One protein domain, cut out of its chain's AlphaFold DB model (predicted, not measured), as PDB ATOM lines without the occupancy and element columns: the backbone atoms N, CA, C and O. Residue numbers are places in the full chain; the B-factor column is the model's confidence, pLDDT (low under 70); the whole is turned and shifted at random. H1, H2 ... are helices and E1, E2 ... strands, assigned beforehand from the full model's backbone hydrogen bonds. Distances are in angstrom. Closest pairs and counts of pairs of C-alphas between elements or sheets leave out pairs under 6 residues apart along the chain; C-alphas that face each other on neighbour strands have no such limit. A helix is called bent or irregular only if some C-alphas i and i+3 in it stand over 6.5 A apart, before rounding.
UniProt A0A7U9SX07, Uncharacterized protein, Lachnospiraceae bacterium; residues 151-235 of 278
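What this domain is: This is residues 151 to 235 of the 278 residues of an uncharacterized protein of Lachnospiraceae bacterium (UniProt A0A7U9SX07). A long, ladder-like hairpin of two strands, E1 and E2, makes one end of an elongated shape, and its turn, residues 204 to 209, sticks out. At the hairpin's other end is a small helical body, with H3 and H5 side by side and running opposite ways, while H1 sticks out at the far end of the whole. The printed part has 85 residues with five named helices and two named strands, in the order H1, H2, H3, H4, E1, E2, H5; the sheet's order is E1 - E2, antiparallel, and the class is mixed, helices and strands. It is only just loose, close to extended, with a radius of gyration of the C-alphas of 17.4 A, and it spans 60 by 27 by 26 A, the outline of a rod.

Where its parts are: Find C-alpha 197 at (97.818, -108.819, 20.776); from there E1, residues 197 to 203, runs 20.0 A. E2, residues 210 to 216, comes back over 19.7 A. Then look for H5, residues 220 to 231, 16.4 A long, ending at C-alpha 231 at (93.314, -93.586, -0.106). H3, residues 178 to 187, is 14.3 A long; it is neither bent nor irregular, but only just: C-alphas 182 and 185 are 6.0 A apart. H1, residues 151 to 159, begins at (121.133, -83.038, -4.086) and is 12.7 A long. H2 holds residues 163 to 166 and H4 residues 191 to 195.

How they stand to each other: Start at the hairpin of E1 and E2, antiparallel at 166 degrees. C-alphas 199 and 214 face each other at 4.5 A, and N 200 and O 213 are within hydrogen-bond range at 2.8 A, as are N 213 and O 200. The closest C-alphas of H4 and E2 are those of Val 194 and Ser 216, 7.2 A apart. H4 and H3 are close but not clearly touching, with C-alphas Ala 193 and Tyr 187 closest at 6.6 A. H3 and H5 touch, closest at the C-alphas of Ser 185 and Arg 220, 5.0 A, at a shallow tilt of 18 degrees, opposite ways. H2 and H3 only just touch, with 3 pairs of C-alphas within 8 A, the closest being Gln 166 and Ala 180 at 5.8 A. H1 and H2 are close but not clearly touching: C-alphas Cys 159 and Val 165 are closest at 7.7 A. H1 is apart from H3 and H5. In H1, H4 and H5 every O i to N i+4 pair is within hydrogen-bond range, in H3 3 of 6 are, and H2 is too short for such a pair.

The domain as a whole: The two C-alphas farthest apart, Glu 151 and Thr 207, are 60.8 A apart. The printed part has no cut. The link from H2 to H3, 11 residues, is long. Mean pLDDT of the printed part is 91.2; look at residues 205 to 206 for the values under 70.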
ATOM      1  N   GLU A 151     121.159 -81.662  -3.568       97.19
ATOM      2  CA  GLU A 151     121.133 -83.038  -4.086       97.19
ATOM      3  C   GLU A 151     121.188 -84.062  -2.950       97.19
ATOM      4  O   GLU A 151     120.291 -84.885  -2.830       97.19
ATOM      5  N   LEU A 152     122.157 -83.935  -2.037       97.44
ATOM      6  CA  LEU A 152     122.270 -84.835  -0.887       97.44
ATOM      7  C   LEU A 152     121.049 -84.762   0.047       97.44
ATOM      8  O   LEU A 152     120.629 -85.769   0.608       97.44
ATOM      9  N   ALA A 153     120.466 -83.572   0.236       97.06
ATOM     10  CA  ALA A 153     119.238 -83.438   1.015       97.06
ATOM     11  C   ALA A 153     118.049 -84.129   0.326       97.06
ATOM     12  O   ALA A 153     117.205 -84.693   1.015       97.06
ATOM     13  N   MET A 154     117.994 -84.105  -1.007       96.56
ATOM     14  CA  MET A 154     116.983 -84.819  -1.786       96.56
ATOM     15  C   MET A 154     117.164 -86.333  -1.682       96.56
ATOM     16  O   MET A 154     116.195 -87.007  -1.359       96.56
ATOM     17  N   GLU A 155     118.391 -86.844  -1.822       96.50
ATOM     18  CA  GLU A 155     118.704 -88.268  -1.609       96.50
ATOM     19  C   GLU A 155     118.277 -88.733  -0.207       96.50
ATOM     20  O   GLU A 155     117.658 -89.780  -0.048       96.50
ATOM     21  N   PHE A 156     118.533 -87.923   0.826       95.44
ATOM     22  CA  PHE A 156     118.094 -88.243   2.185       95.44
ATOM     23  C   PHE A 156     116.564 -88.274   2.327       95.44
ATOM     24  O   PHE A 156     116.026 -89.139   3.016       95.44
ATOM     25  N   VAL A 157     115.849 -87.344   1.686       95.19
ATOM     26  CA  VAL A 157     114.378 -87.346   1.681       95.19
ATOM     27  C   VAL A 157     113.834 -88.551   0.909       95.19
ATOM     28  O   VAL A 157     112.852 -89.140   1.348       95.19
ATOM     29  N   GLU A 158     114.475 -88.958  -0.188       94.50
ATOM     30  CA  GLU A 158     114.110 -90.160  -0.950       94.50
ATOM     31  C   GLU A 158     114.199 -91.434  -0.096       94.50
ATOM     32  O   GLU A 158     113.312 -92.282  -0.199       94.50
ATOM     33  N   CYS A 159     115.169 -91.531   0.824       93.69
ATOM     34  CA  CYS A 159     115.259 -92.655   1.762       93.69
ATOM     35  C   CYS A 159     114.003 -92.822   2.639       93.69
ATOM     36  O   CYS A 159     113.657 -93.944   3.004       93.69
ATOM     37  N   LEU A 160     113.271 -91.742   2.950       92.25
ATOM     38  CA  LEU A 160     112.011 -91.823   3.710       92.25
ATOM     39  C   LEU A 160     110.897 -92.553   2.938       92.25
ATOM     40  O   LEU A 160     109.898 -92.967   3.528       92.25
ATOM     41  N   PHE A 161     111.048 -92.697   1.620       92.12
ATOM     42  CA  PHE A 161     110.115 -93.391   0.734       92.12
ATOM     43  C   PHE A 161     110.576 -94.801   0.360       92.12
ATOM     44  O   PHE A 161     109.928 -95.456  -0.455       92.12
ATOM     45  N   GLU A 162     111.662 -95.299   0.952       94.38
ATOM     46  CA  GLU A 162     112.062 -96.691   0.777       94.38
ATOM     47  C   GLU A 162     111.042 -97.641   1.417       94.38
ATOM     48  O   GLU A 162     110.546 -97.417   2.525       94.38
ATOM     49  N   GLU A 163     110.757 -98.760   0.744       93.88
ATOM     50  CA  GLU A 163     109.846 -99.779   1.279       93.88
ATOM     51  C   GLU A 163     110.323-100.347   2.618       93.88
ATOM     52  O   GLU A 163     109.504-100.635   3.482       93.88
ATOM     53  N   SER A 164     111.636-100.502   2.802       91.31
ATOM     54  CA  SER A 164     112.248-100.956   4.058       91.31
ATOM     55  C   SER A 164     111.922-100.037   5.235       91.31
ATOM     56  O   SER A 164     111.820-100.516   6.362       91.31
ATOM     57  N   VAL A 165     111.749 -98.739   4.973       91.50
ATOM     58  CA  VAL A 165     111.382 -97.733   5.972       91.50
ATOM     59  C   VAL A 165     109.872 -97.744   6.194       91.50
ATOM     60  O   VAL A 165     109.425 -97.847   7.332       91.50
ATOM     61  N   GLN A 166     109.075 -97.697   5.121       92.88
ATOM     62  CA  GLN A 166     107.620 -97.528   5.229       92.88
ATOM     63  C   GLN A 166     106.829 -98.812   5.521       92.88
ATOM     64  O   GLN A 166     105.680 -98.724   5.944       92.88
ATOM     65  N   LYS A 167     107.396-100.005   5.305       92.88
ATOM     66  CA  LYS A 167     106.748-101.275   5.696       92.88
ATOM     67  C   LYS A 167     106.808-101.538   7.202       92.88
ATOM     68  O   LYS A 167     106.104-102.426   7.676       92.88
ATOM     69  N   GLY A 168     107.650-100.814   7.940       85.69
ATOM     70  CA  GLY A 168     107.673-100.872   9.399       85.69
ATOM     71  C   GLY A 168     106.485-100.127  10.006       85.69
ATOM     72  O   GLY A 168     106.083 -99.085   9.499       85.69
ATOM     73  N   ASP A 169     105.950-100.643  11.112       83.44
ATOM     74  CA  ASP A 169     104.986 -99.921  11.944       83.44
ATOM     75  C   ASP A 169     105.700 -99.347  13.172       83.44
ATOM     76  O   ASP A 169     105.914-100.043  14.166       83.44
ATOM     77  N   ASN A 170     106.118 -98.082  13.087       81.31
ATOM     78  CA  ASN A 170     106.849 -97.398  14.160       81.31
ATOM     79  C   ASN A 170     105.935 -96.512  15.025       81.31
ATOM     80  O   ASN A 170     106.423 -95.736  15.852       81.31
ATOM     81  N   GLY A 171     104.613 -96.600  14.836       80.81
ATOM     82  CA  GLY A 171     103.650 -95.739  15.518       80.81
ATOM     83  C   GLY A 171     103.799 -94.260  15.151       80.81
ATOM     84  O   GLY A 171     103.541 -93.395  15.987       80.81
ATOM     85  N   ASP A 172     104.268 -93.944  13.946       84.62
ATOM     86  CA  ASP A 172     104.454 -92.595  13.390       84.62
ATOM     87  C   ASP A 172     103.516 -92.297  12.205       84.62
ATOM     88  O   ASP A 172     103.670 -91.287  11.516       84.62
ATOM     89  N   GLY A 173     102.480 -93.118  12.030       90.50
ATOM     90  CA  GLY A 173     101.437 -92.955  11.023       90.50
ATOM     91  C   GLY A 173     101.306 -94.158  10.095       90.50
ATOM     92  O   GLY A 173     102.002 -95.161  10.218       90.50
ATOM     93  N   PHE A 174     100.375 -94.050   9.148       94.62
ATOM     94  CA  PHE A 174     100.285 -94.992   8.033       94.62
ATOM     95  C   PHE A 174     101.274 -94.607   6.925       94.62
ATOM     96  O   PHE A 174     101.532 -93.414   6.726       94.62
ATOM     97  N   PRO A 175     101.799 -95.590   6.174       94.38
ATOM     98  CA  PRO A 175     102.687 -95.321   5.055       94.38
ATOM     99  C   PRO A 175     101.973 -94.542   3.949       94.38
ATOM    100  O   PRO A 175     100.789 -94.737   3.674       94.38
ATOM    101  N   VAL A 176     102.726 -93.677   3.273       93.06
ATOM    102  CA  VAL A 176     102.254 -92.901   2.114       93.06
ATOM    103  C   VAL A 176     102.626 -93.567   0.788       93.06
ATOM    104  O   VAL A 176     102.049 -93.258  -0.255       93.06
ATOM    105  N   LEU A 177     103.587 -94.491   0.811       94.56
ATOM    106  CA  LEU A 177     103.941 -95.329  -0.321       94.56
ATOM    107  C   LEU A 177     102.879 -96.417  -0.496       94.56
ATOM    108  O   LEU A 177     102.675 -97.254   0.382       94.56
ATOM    109  N   LYS A 178     102.250 -96.443  -1.674       94.00
ATOM    110  CA  LYS A 178     101.158 -97.374  -1.978       94.00
ATOM    111  C   LYS A 178     101.537 -98.844  -1.762       94.00
ATOM    112  O   LYS A 178     100.767 -99.566  -1.144       94.00
ATOM    113  N   SER A 179     102.728 -99.269  -2.188       94.88
ATOM    114  CA  SER A 179     103.170-100.659  -2.000       94.88
ATOM    115  C   SER A 179     103.387-101.030  -0.528       94.88
ATOM    116  O   SER A 179     103.168-102.178  -0.149       94.88
ATOM    117  N   ALA A 180     103.786-100.078   0.320       95.50
ATOM    118  CA  ALA A 180     103.909-100.302   1.760       95.50
ATOM    119  C   ALA A 180     102.539-100.345   2.453       95.50
ATOM    120  O   ALA A 180     102.344-101.159   3.352       95.50
ATOM    121  N   LEU A 181     101.578 -99.528   2.005       94.94
ATOM    122  CA  LEU A 181     100.196 -99.586   2.485       94.94
ATOM    123  C   LEU A 181      99.525-100.916   2.107       94.94
ATOM    124  O   LEU A 181      98.944-101.575   2.962       94.94
ATOM    125  N   GLU A 182      99.666-101.353   0.852       94.19
ATOM    126  CA  GLU A 182      99.148-102.643   0.370       94.19
ATOM    127  C   GLU A 182      99.778-103.835   1.112       94.19
ATOM    128  O   GLU A 182      99.099-104.820   1.400       94.19
ATOM    129  N   TYR A 183     101.058-103.733   1.485       95.50
ATOM    130  CA  TYR A 183     101.749-104.768   2.257       95.50
ATOM    131  C   TYR A 183     101.146-104.995   3.652       95.50
ATOM    132  O   TYR A 183     101.265-106.099   4.178       95.50
ATOM    133  N   GLN A 184     100.461-104.013   4.253       95.38
ATOM    134  CA  GLN A 184      99.856-104.191   5.580       95.38
ATOM    135  C   GLN A 184      98.854-105.356   5.609       95.38
ATOM    136  O   GLN A 184      98.800-106.092   6.594       95.38
ATOM    137  N   SER A 185      98.125-105.577   4.513       95.62
ATOM    138  CA  SER A 185      97.186-106.695   4.361       95.62
ATOM    139  C   SER A 185      97.879-108.061   4.355       95.62
ATOM    140  O   SER A 185      97.308-109.040   4.828       95.62
ATOM    141  N   GLU A 186      99.107-108.139   3.839       95.25
ATOM    142  CA  GLU A 186      99.936-109.350   3.889       95.25
ATOM    143  C   GLU A 186     100.595-109.512   5.263       95.25
ATOM    144  O   GLU A 186     100.671-110.619   5.797       95.25
ATOM    145  N   TYR A 187     101.047-108.404   5.857       95.12
ATOM    146  CA  TYR A 187     101.720-108.396   7.150       95.12
ATOM    147  C   TYR A 187     100.849-108.998   8.255       95.12
ATOM    148  O   TYR A 187     101.333-109.843   9.008       95.12
ATOM    149  N   VAL A 188      99.561-108.633   8.317       96.19
ATOM    150  CA  VAL A 188      98.630-109.143   9.344       96.19
ATOM    151  C   VAL A 188      98.365-110.652   9.254       96.19
ATOM    152  O   VAL A 188      97.852-111.233  10.207       96.19
ATOM    153  N   GLU A 189      98.734-111.307   8.147       96.12
ATOM    154  CA  GLU A 189      98.641-112.765   7.976       96.12
ATOM    155  C   GLU A 189      99.949-113.499   8.325       96.12
ATOM    156  O   GLU A 189      99.991-114.733   8.323       96.12
ATOM    157  N   THR A 190     101.033-112.776   8.626       95.75
ATOM    158  CA  THR A 190     102.298-113.403   9.031       95.75
ATOM    159  C   THR A 190     102.195-114.053  10.414       95.75
ATOM    160  O   THR A 190     101.435-113.581  11.262       95.75
ATOM    161  N   PRO A 191     102.988-115.108  10.702       95.69
ATOM    162  CA  PRO A 191     102.984-115.742  12.022       95.69
ATOM    163  C   PRO A 191     103.251-114.764  13.174       95.69
ATOM    164  O   PRO A 191     102.600-114.852  14.208       95.69
ATOM    165  N   GLU A 192     104.161-113.807  12.975       92.44
ATOM    166  CA  GLU A 192     104.494-112.781  13.970       92.44
ATOM    167  C   GLU A 192     103.301-111.866  14.272       92.44
ATOM    168  O   GLU A 192     102.968-111.642  15.435       92.44
ATOM    169  N   ALA A 193     102.617-111.369  13.238       93.00
ATOM    170  CA  ALA A 193     101.471-110.487  13.423       93.00
ATOM    171  C   ALA A 193     100.264-111.215  14.034       93.00
ATOM    172  O   ALA A 193      99.565-110.644  14.868       93.00
ATOM    173  N   VAL A 194     100.032-112.478  13.661       93.44
ATOM    174  CA  VAL A 194      98.923-113.292  14.195       93.44
ATOM    175  C   VAL A 194      99.082-113.570  15.694       93.44
ATOM    176  O   VAL A 194      98.083-113.677  16.406       93.44
ATOM    177  N   GLU A 195     100.317-113.672  16.189       92.94
ATOM    178  CA  GLU A 195     100.598-113.838  17.621       92.94
ATOM    179  C   GLU A 195     100.548-112.515  18.404       92.94
ATOM    180  O   GLU A 195     100.488-112.527  19.637       92.94
ATOM    181  N   MET A 196     100.533-111.371  17.715       93.31
ATOM    182  CA  MET A 196     100.485-110.064  18.356       93.31
ATOM    183  C   MET A 196      99.086-109.759  18.898       93.31
ATOM    184  O   MET A 196      98.077-109.822  18.190       93.31
ATOM    185  N   SER A 197      99.033-109.339  20.160       92.88
ATOM    186  CA  SER A 197      97.818-108.819  20.776       92.88
ATOM    187  C   SER A 197      98.141-107.723  21.780       92.88
ATOM    188  O   SER A 197      99.188-107.748  22.429       92.88
ATOM    189  N   VAL A 198      97.220-106.778  21.925       91.25
ATOM    190  CA  VAL A 198      97.249-105.746  22.958       91.25
ATOM    191  C   VAL A 198      96.081-105.947  23.912       91.25
ATOM    192  O   VAL A 198      94.956-106.236  23.501       91.25
ATOM    193  N   GLY A 199      96.363-105.809  25.203       86.81
ATOM    194  CA  GLY A 199      95.364-105.808  26.261       86.81
ATOM    195  C   GLY A 199      95.135-104.387  26.758       86.81
ATOM    196  O   GLY A 199      96.092-103.722  27.149       86.81
ATOM    197  N   VAL A 200      93.885-103.935  26.775       82.44
ATOM    198  CA  VAL A 200      93.478-102.692  27.434       82.44
ATOM    199  C   VAL A 200      92.488-103.044  28.530       82.44
ATOM    200  O   VAL A 200      91.436-103.620  28.267       82.44
ATOM    201  N   GLY A 201      92.854-102.722  29.765       78.12
ATOM    202  CA  GLY A 201      91.999-102.861  30.934       78.12
ATOM    203  C   GLY A 201      91.584-101.487  31.432       78.12
ATOM    204  O   GLY A 201      92.414-100.584  31.532       78.12
ATOM    205  N   SER A 202      90.308-101.325  31.746       74.69
ATOM    206  CA  SER A 202      89.793-100.106  32.341       74.69
ATOM    207  C   SER A 202      88.564-100.416  33.181       74.69
ATOM    208  O   SER A 202      87.683-101.144  32.744       74.69
ATOM    209  N   GLU A 203      88.470 -99.802  34.351       76.94
ATOM    210  CA  GLU A 203      87.258 -99.817  35.165       76.94
ATOM    211  C   GLU A 203      86.419 -98.580  34.826       76.94
ATOM    212  O   GLU A 203      86.948 -97.464  34.716       76.94
ATOM    213  N   ASP A 204      85.125 -98.770  34.599       74.00
ATOM    214  CA  ASP A 204      84.182 -97.662  34.576       74.00
ATOM    215  C   ASP A 204      84.008 -97.149  36.016       74.00
ATOM    216  O   ASP A 204      83.447 -97.858  36.851       74.00
ATOM    217  N   PRO A 205      84.456 -95.924  36.336       68.81
ATOM    218  CA  PRO A 205      84.392 -95.413  37.701       68.81
ATOM    219  C   PRO A 205      82.962 -95.158  38.198       68.81
ATOM    220  O   PRO A 205      82.756 -94.996  39.399       68.81
ATOM    221  N   GLN A 206      81.977 -95.075  37.300       69.69
ATOM    222  CA  GLN A 206      80.582 -94.829  37.662       69.69
ATOM    223  C   GLN A 206      79.845 -96.131  37.973       69.69
ATOM    224  O   GLN A 206      79.024 -96.170  38.891       69.69
ATOM    225  N   THR A 207      80.122 -97.194  37.217       74.94
ATOM    226  CA  THR A 207      79.432 -98.487  37.356       74.94
ATOM    227  C   THR A 207      80.249 -99.535  38.114       74.94
ATOM    228  O   THR A 207      79.677-100.501  38.620       74.94
ATOM    229  N   GLY A 208      81.568 -99.347  38.219       76.44
ATOM    230  CA  GLY A 208      82.523-100.348  38.695       76.44
ATOM    231  C   GLY A 208      82.710-101.511  37.715       76.44
ATOM    232  O   GLY A 208      83.254-102.548  38.093       76.44
ATOM    233  N   GLU A 209      82.208-101.396  36.480       77.38
ATOM    234  CA  GLU A 209      82.346-102.444  35.474       77.38
ATOM    235  C   GLU A 209      83.790-102.493  34.963       77.38
ATOM    236  O   GLU A 209      84.308-101.527  34.397       77.38
ATOM    237  N   GLU A 210      84.441-103.641  35.140       80.06
ATOM    238  CA  GLU A 210      85.740-103.906  34.535       80.06
ATOM    239  C   GLU A 210      85.571-104.237  33.050       80.06
ATOM    240  O   GLU A 210      84.976-105.245  32.661       80.06
ATOM    241  N   VAL A 211      86.166-103.406  32.203       77.25
ATOM    242  CA  VAL A 211      86.289-103.646  30.771       77.25
ATOM    243  C   VAL A 211      87.709-104.113  30.488       77.25
ATOM    244  O   VAL A 211      88.673-103.378  30.685       77.25
ATOM    245  N   HIS A 212      87.835-105.338  29.984       85.38
ATOM    246  CA  HIS A 212      89.088-105.857  29.451       85.38
ATOM    247  C   HIS A 212      88.922-106.178  27.969       85.38
ATOM    248  O   HIS A 212      88.156-107.065  27.586       85.38
ATOM    249  N   ILE A 213      89.675-105.479  27.129       84.19
ATOM    250  CA  ILE A 213      89.732-105.699  25.688       84.19
ATOM    251  C   ILE A 213      91.057-106.383  25.387       84.19
ATOM    252  O   ILE A 213      92.116-105.848  25.690       84.19
ATOM    253  N   SER A 214      90.991-107.566  24.784       90.62
ATOM    254  CA  SER A 214      92.137-108.175  24.114       90.62
ATOM    255  C   SER A 214      91.926-108.026  22.615       90.62
ATOM    256  O   SER A 214      90.902-108.470  22.089       90.62
ATOM    257  N   ALA A 215      92.855-107.358  21.942       93.44
ATOM    258  CA  ALA A 215      92.743-107.015  20.537       93.44
ATOM    259  C   ALA A 215      93.971-107.491  19.765       93.44
ATOM    260  O   ALA A 215      95.101-107.190  20.130       93.44
ATOM    261  N   SER A 216      93.738-108.225  18.683       95.50
ATOM    262  CA  SER A 216      94.737-108.525  17.657       95.50
ATOM    263  C   SER A 216      94.688-107.472  16.550       95.50
ATOM    264  O   SER A 216      93.770-106.643  16.512       95.50
ATOM    265  N   TYR A 217      95.609-107.559  15.587       96.44
ATOM    266  CA  TYR A 217      95.463-106.826  14.327       96.44
ATOM    267  C   TYR A 217      94.085-107.067  13.684       96.44
ATOM    268  O   TYR A 217      93.502-108.152  13.852       96.44
ATOM    269  N   PRO A 218      93.541-106.069  12.958       96.00
ATOM    270  CA  PRO A 218      92.376-106.283  12.114       96.00
ATOM    271  C   PRO A 218      92.643-107.383  11.081       96.00
ATOM    272  O   PRO A 218      93.775-107.598  10.648       96.00
ATOM    273  N   SER A 219      91.585-108.082  10.678       96.06
ATOM    274  CA  SER A 219      91.656-109.072   9.601       96.06
ATOM    275  C   SER A 219      92.095-108.434   8.281       96.06
ATOM    276  O   SER A 219      91.899-107.238   8.069       96.06
ATOM    277  N   ARG A 220      92.615-109.241   7.350       97.12
ATOM    278  CA  ARG A 220      92.981-108.787   6.002       97.12
ATOM    279  C   ARG A 220      91.873-107.972   5.328       97.12
ATOM    280  O   ARG A 220      92.125-106.864   4.876       97.12
ATOM    281  N   ASP A 221      90.638-108.466   5.360       96.19
ATOM    282  CA  ASP A 221      89.477-107.762   4.801       96.19
ATOM    283  C   ASP A 221      89.214-106.404   5.479       96.19
ATOM    284  O   ASP A 221      88.696-105.476   4.857       96.19
ATOM    285  N   GLU A 222      89.503-106.282   6.778       96.94
ATOM    286  CA  GLU A 222      89.396-105.016   7.509       96.94
ATOM    287  C   GLU A 222      90.525-104.054   7.140       96.94
ATOM    288  O   GLU A 222      90.250-102.868   6.972       96.94
ATOM    289  N   ILE A 223      91.749-104.554   6.952       97.00
ATOM    290  CA  ILE A 223      92.882-103.748   6.483       97.00
ATOM    291  C   ILE A 223      92.674-103.289   5.042       97.00
ATOM    292  O   ILE A 223      92.853-102.109   4.768       97.00
ATOM    293  N   ASP A 224      92.185-104.143   4.145       96.81
ATOM    294  CA  ASP A 224      91.854-103.747   2.772       96.81
ATOM    295  C   ASP A 224      90.801-102.620   2.756       96.81
ATOM    296  O   ASP A 224      90.907-101.655   1.992       96.81
ATOM    297  N   ARG A 225      89.802-102.686   3.651       96.31
ATOM    298  CA  ARG A 225      88.826-101.599   3.838       96.31
ATOM    299  C   ARG A 225      89.463-100.336   4.417       96.31
ATOM    300  O   ARG A 225      89.158 -99.247   3.932       96.31
ATOM    301  N   LEU A 226      90.328-100.462   5.423       96.94
ATOM    302  CA  LEU A 226      91.051 -99.336   6.022       96.94
ATOM    303  C   LEU A 226      91.941 -98.633   4.991       96.94
ATOM    304  O   LEU A 226      91.884 -97.412   4.882       96.94
ATOM    305  N   SER A 227      92.683 -99.388   4.186       96.38
ATOM    306  CA  SER A 227      93.493 -98.872   3.080       96.38
ATOM    307  C   SER A 227      92.636 -98.097   2.082       96.38
ATOM    308  O   SER A 227      92.996 -96.987   1.697       96.38
ATOM    309  N   GLY A 228      91.442 -98.600   1.745       96.50
ATOM    310  CA  GLY A 228      90.478 -97.864   0.922       96.50
ATOM    311  C   GLY A 228      89.980 -96.558   1.561       96.50
ATOM    312  O   GLY A 228      89.778 -95.568   0.857       96.50
ATOM    313  N   ILE A 229      89.807 -96.521   2.890       97.06
ATOM    314  CA  ILE A 229      89.500 -95.280   3.621       97.06
ATOM    315  C   ILE A 229      90.676 -94.304   3.516       97.06
ATOM    316  O   ILE A 229      90.445 -93.142   3.180       97.06
ATOM    317  N   ILE A 230      91.906 -94.772   3.763       96.75
ATOM    318  CA  ILE A 230      93.144 -93.976   3.736       96.75
ATOM    319  C   ILE A 230      93.356 -93.337   2.358       96.75
ATOM    320  O   ILE A 230      93.564 -92.128   2.276       96.75
ATOM    321  N   GLU A 231      93.220 -94.104   1.271       95.69
ATOM    322  CA  GLU A 231      93.314 -93.586  -0.106       95.69
ATOM    323  C   GLU A 231      92.257 -92.512  -0.422       95.69
ATOM    324  O   GLU A 231      92.441 -91.677  -1.312       95.69
ATOM    325  N   GLY A 232      91.131 -92.536   0.294       95.88
ATOM    326  CA  GLY A 232      90.030 -91.595   0.139       95.88
ATOM    327  C   GLY A 232      90.155 -90.308   0.960       95.88
ATOM    328  O   GLY A 232      89.338 -89.408   0.756       95.88
ATOM    329  N   LEU A 233      91.125 -90.200   1.877       96.81
ATOM    330  CA  LEU A 233      91.314 -89.010   2.715       96.81
ATOM    331  C   LEU A 233      91.855 -87.843   1.880       96.81
ATOM    332  O   LEU A 233      92.692 -88.017   0.997       96.81
ATOM    333  N   LYS A 234      91.349 -86.630   2.132       96.31
ATOM    334  CA  LYS A 234      91.623 -85.455   1.275       96.31
ATOM    335  C   LYS A 234      91.879 -84.167   2.028       96.31
ATOM    336  O   LYS A 234      92.359 -83.208   1.429       96.31
ATOM    337  N   VAL A 235      91.527 -84.119   3.306       96.06
ATOM    338  CA  VAL A 235      91.558 -82.883   4.078       96.06
ATOM    339  C   VAL A 235      92.625 -83.019   5.164       96.06
ATOM    340  O   VAL A 235      92.420 -83.779   6.110       96.06
TER     341      VAL A 235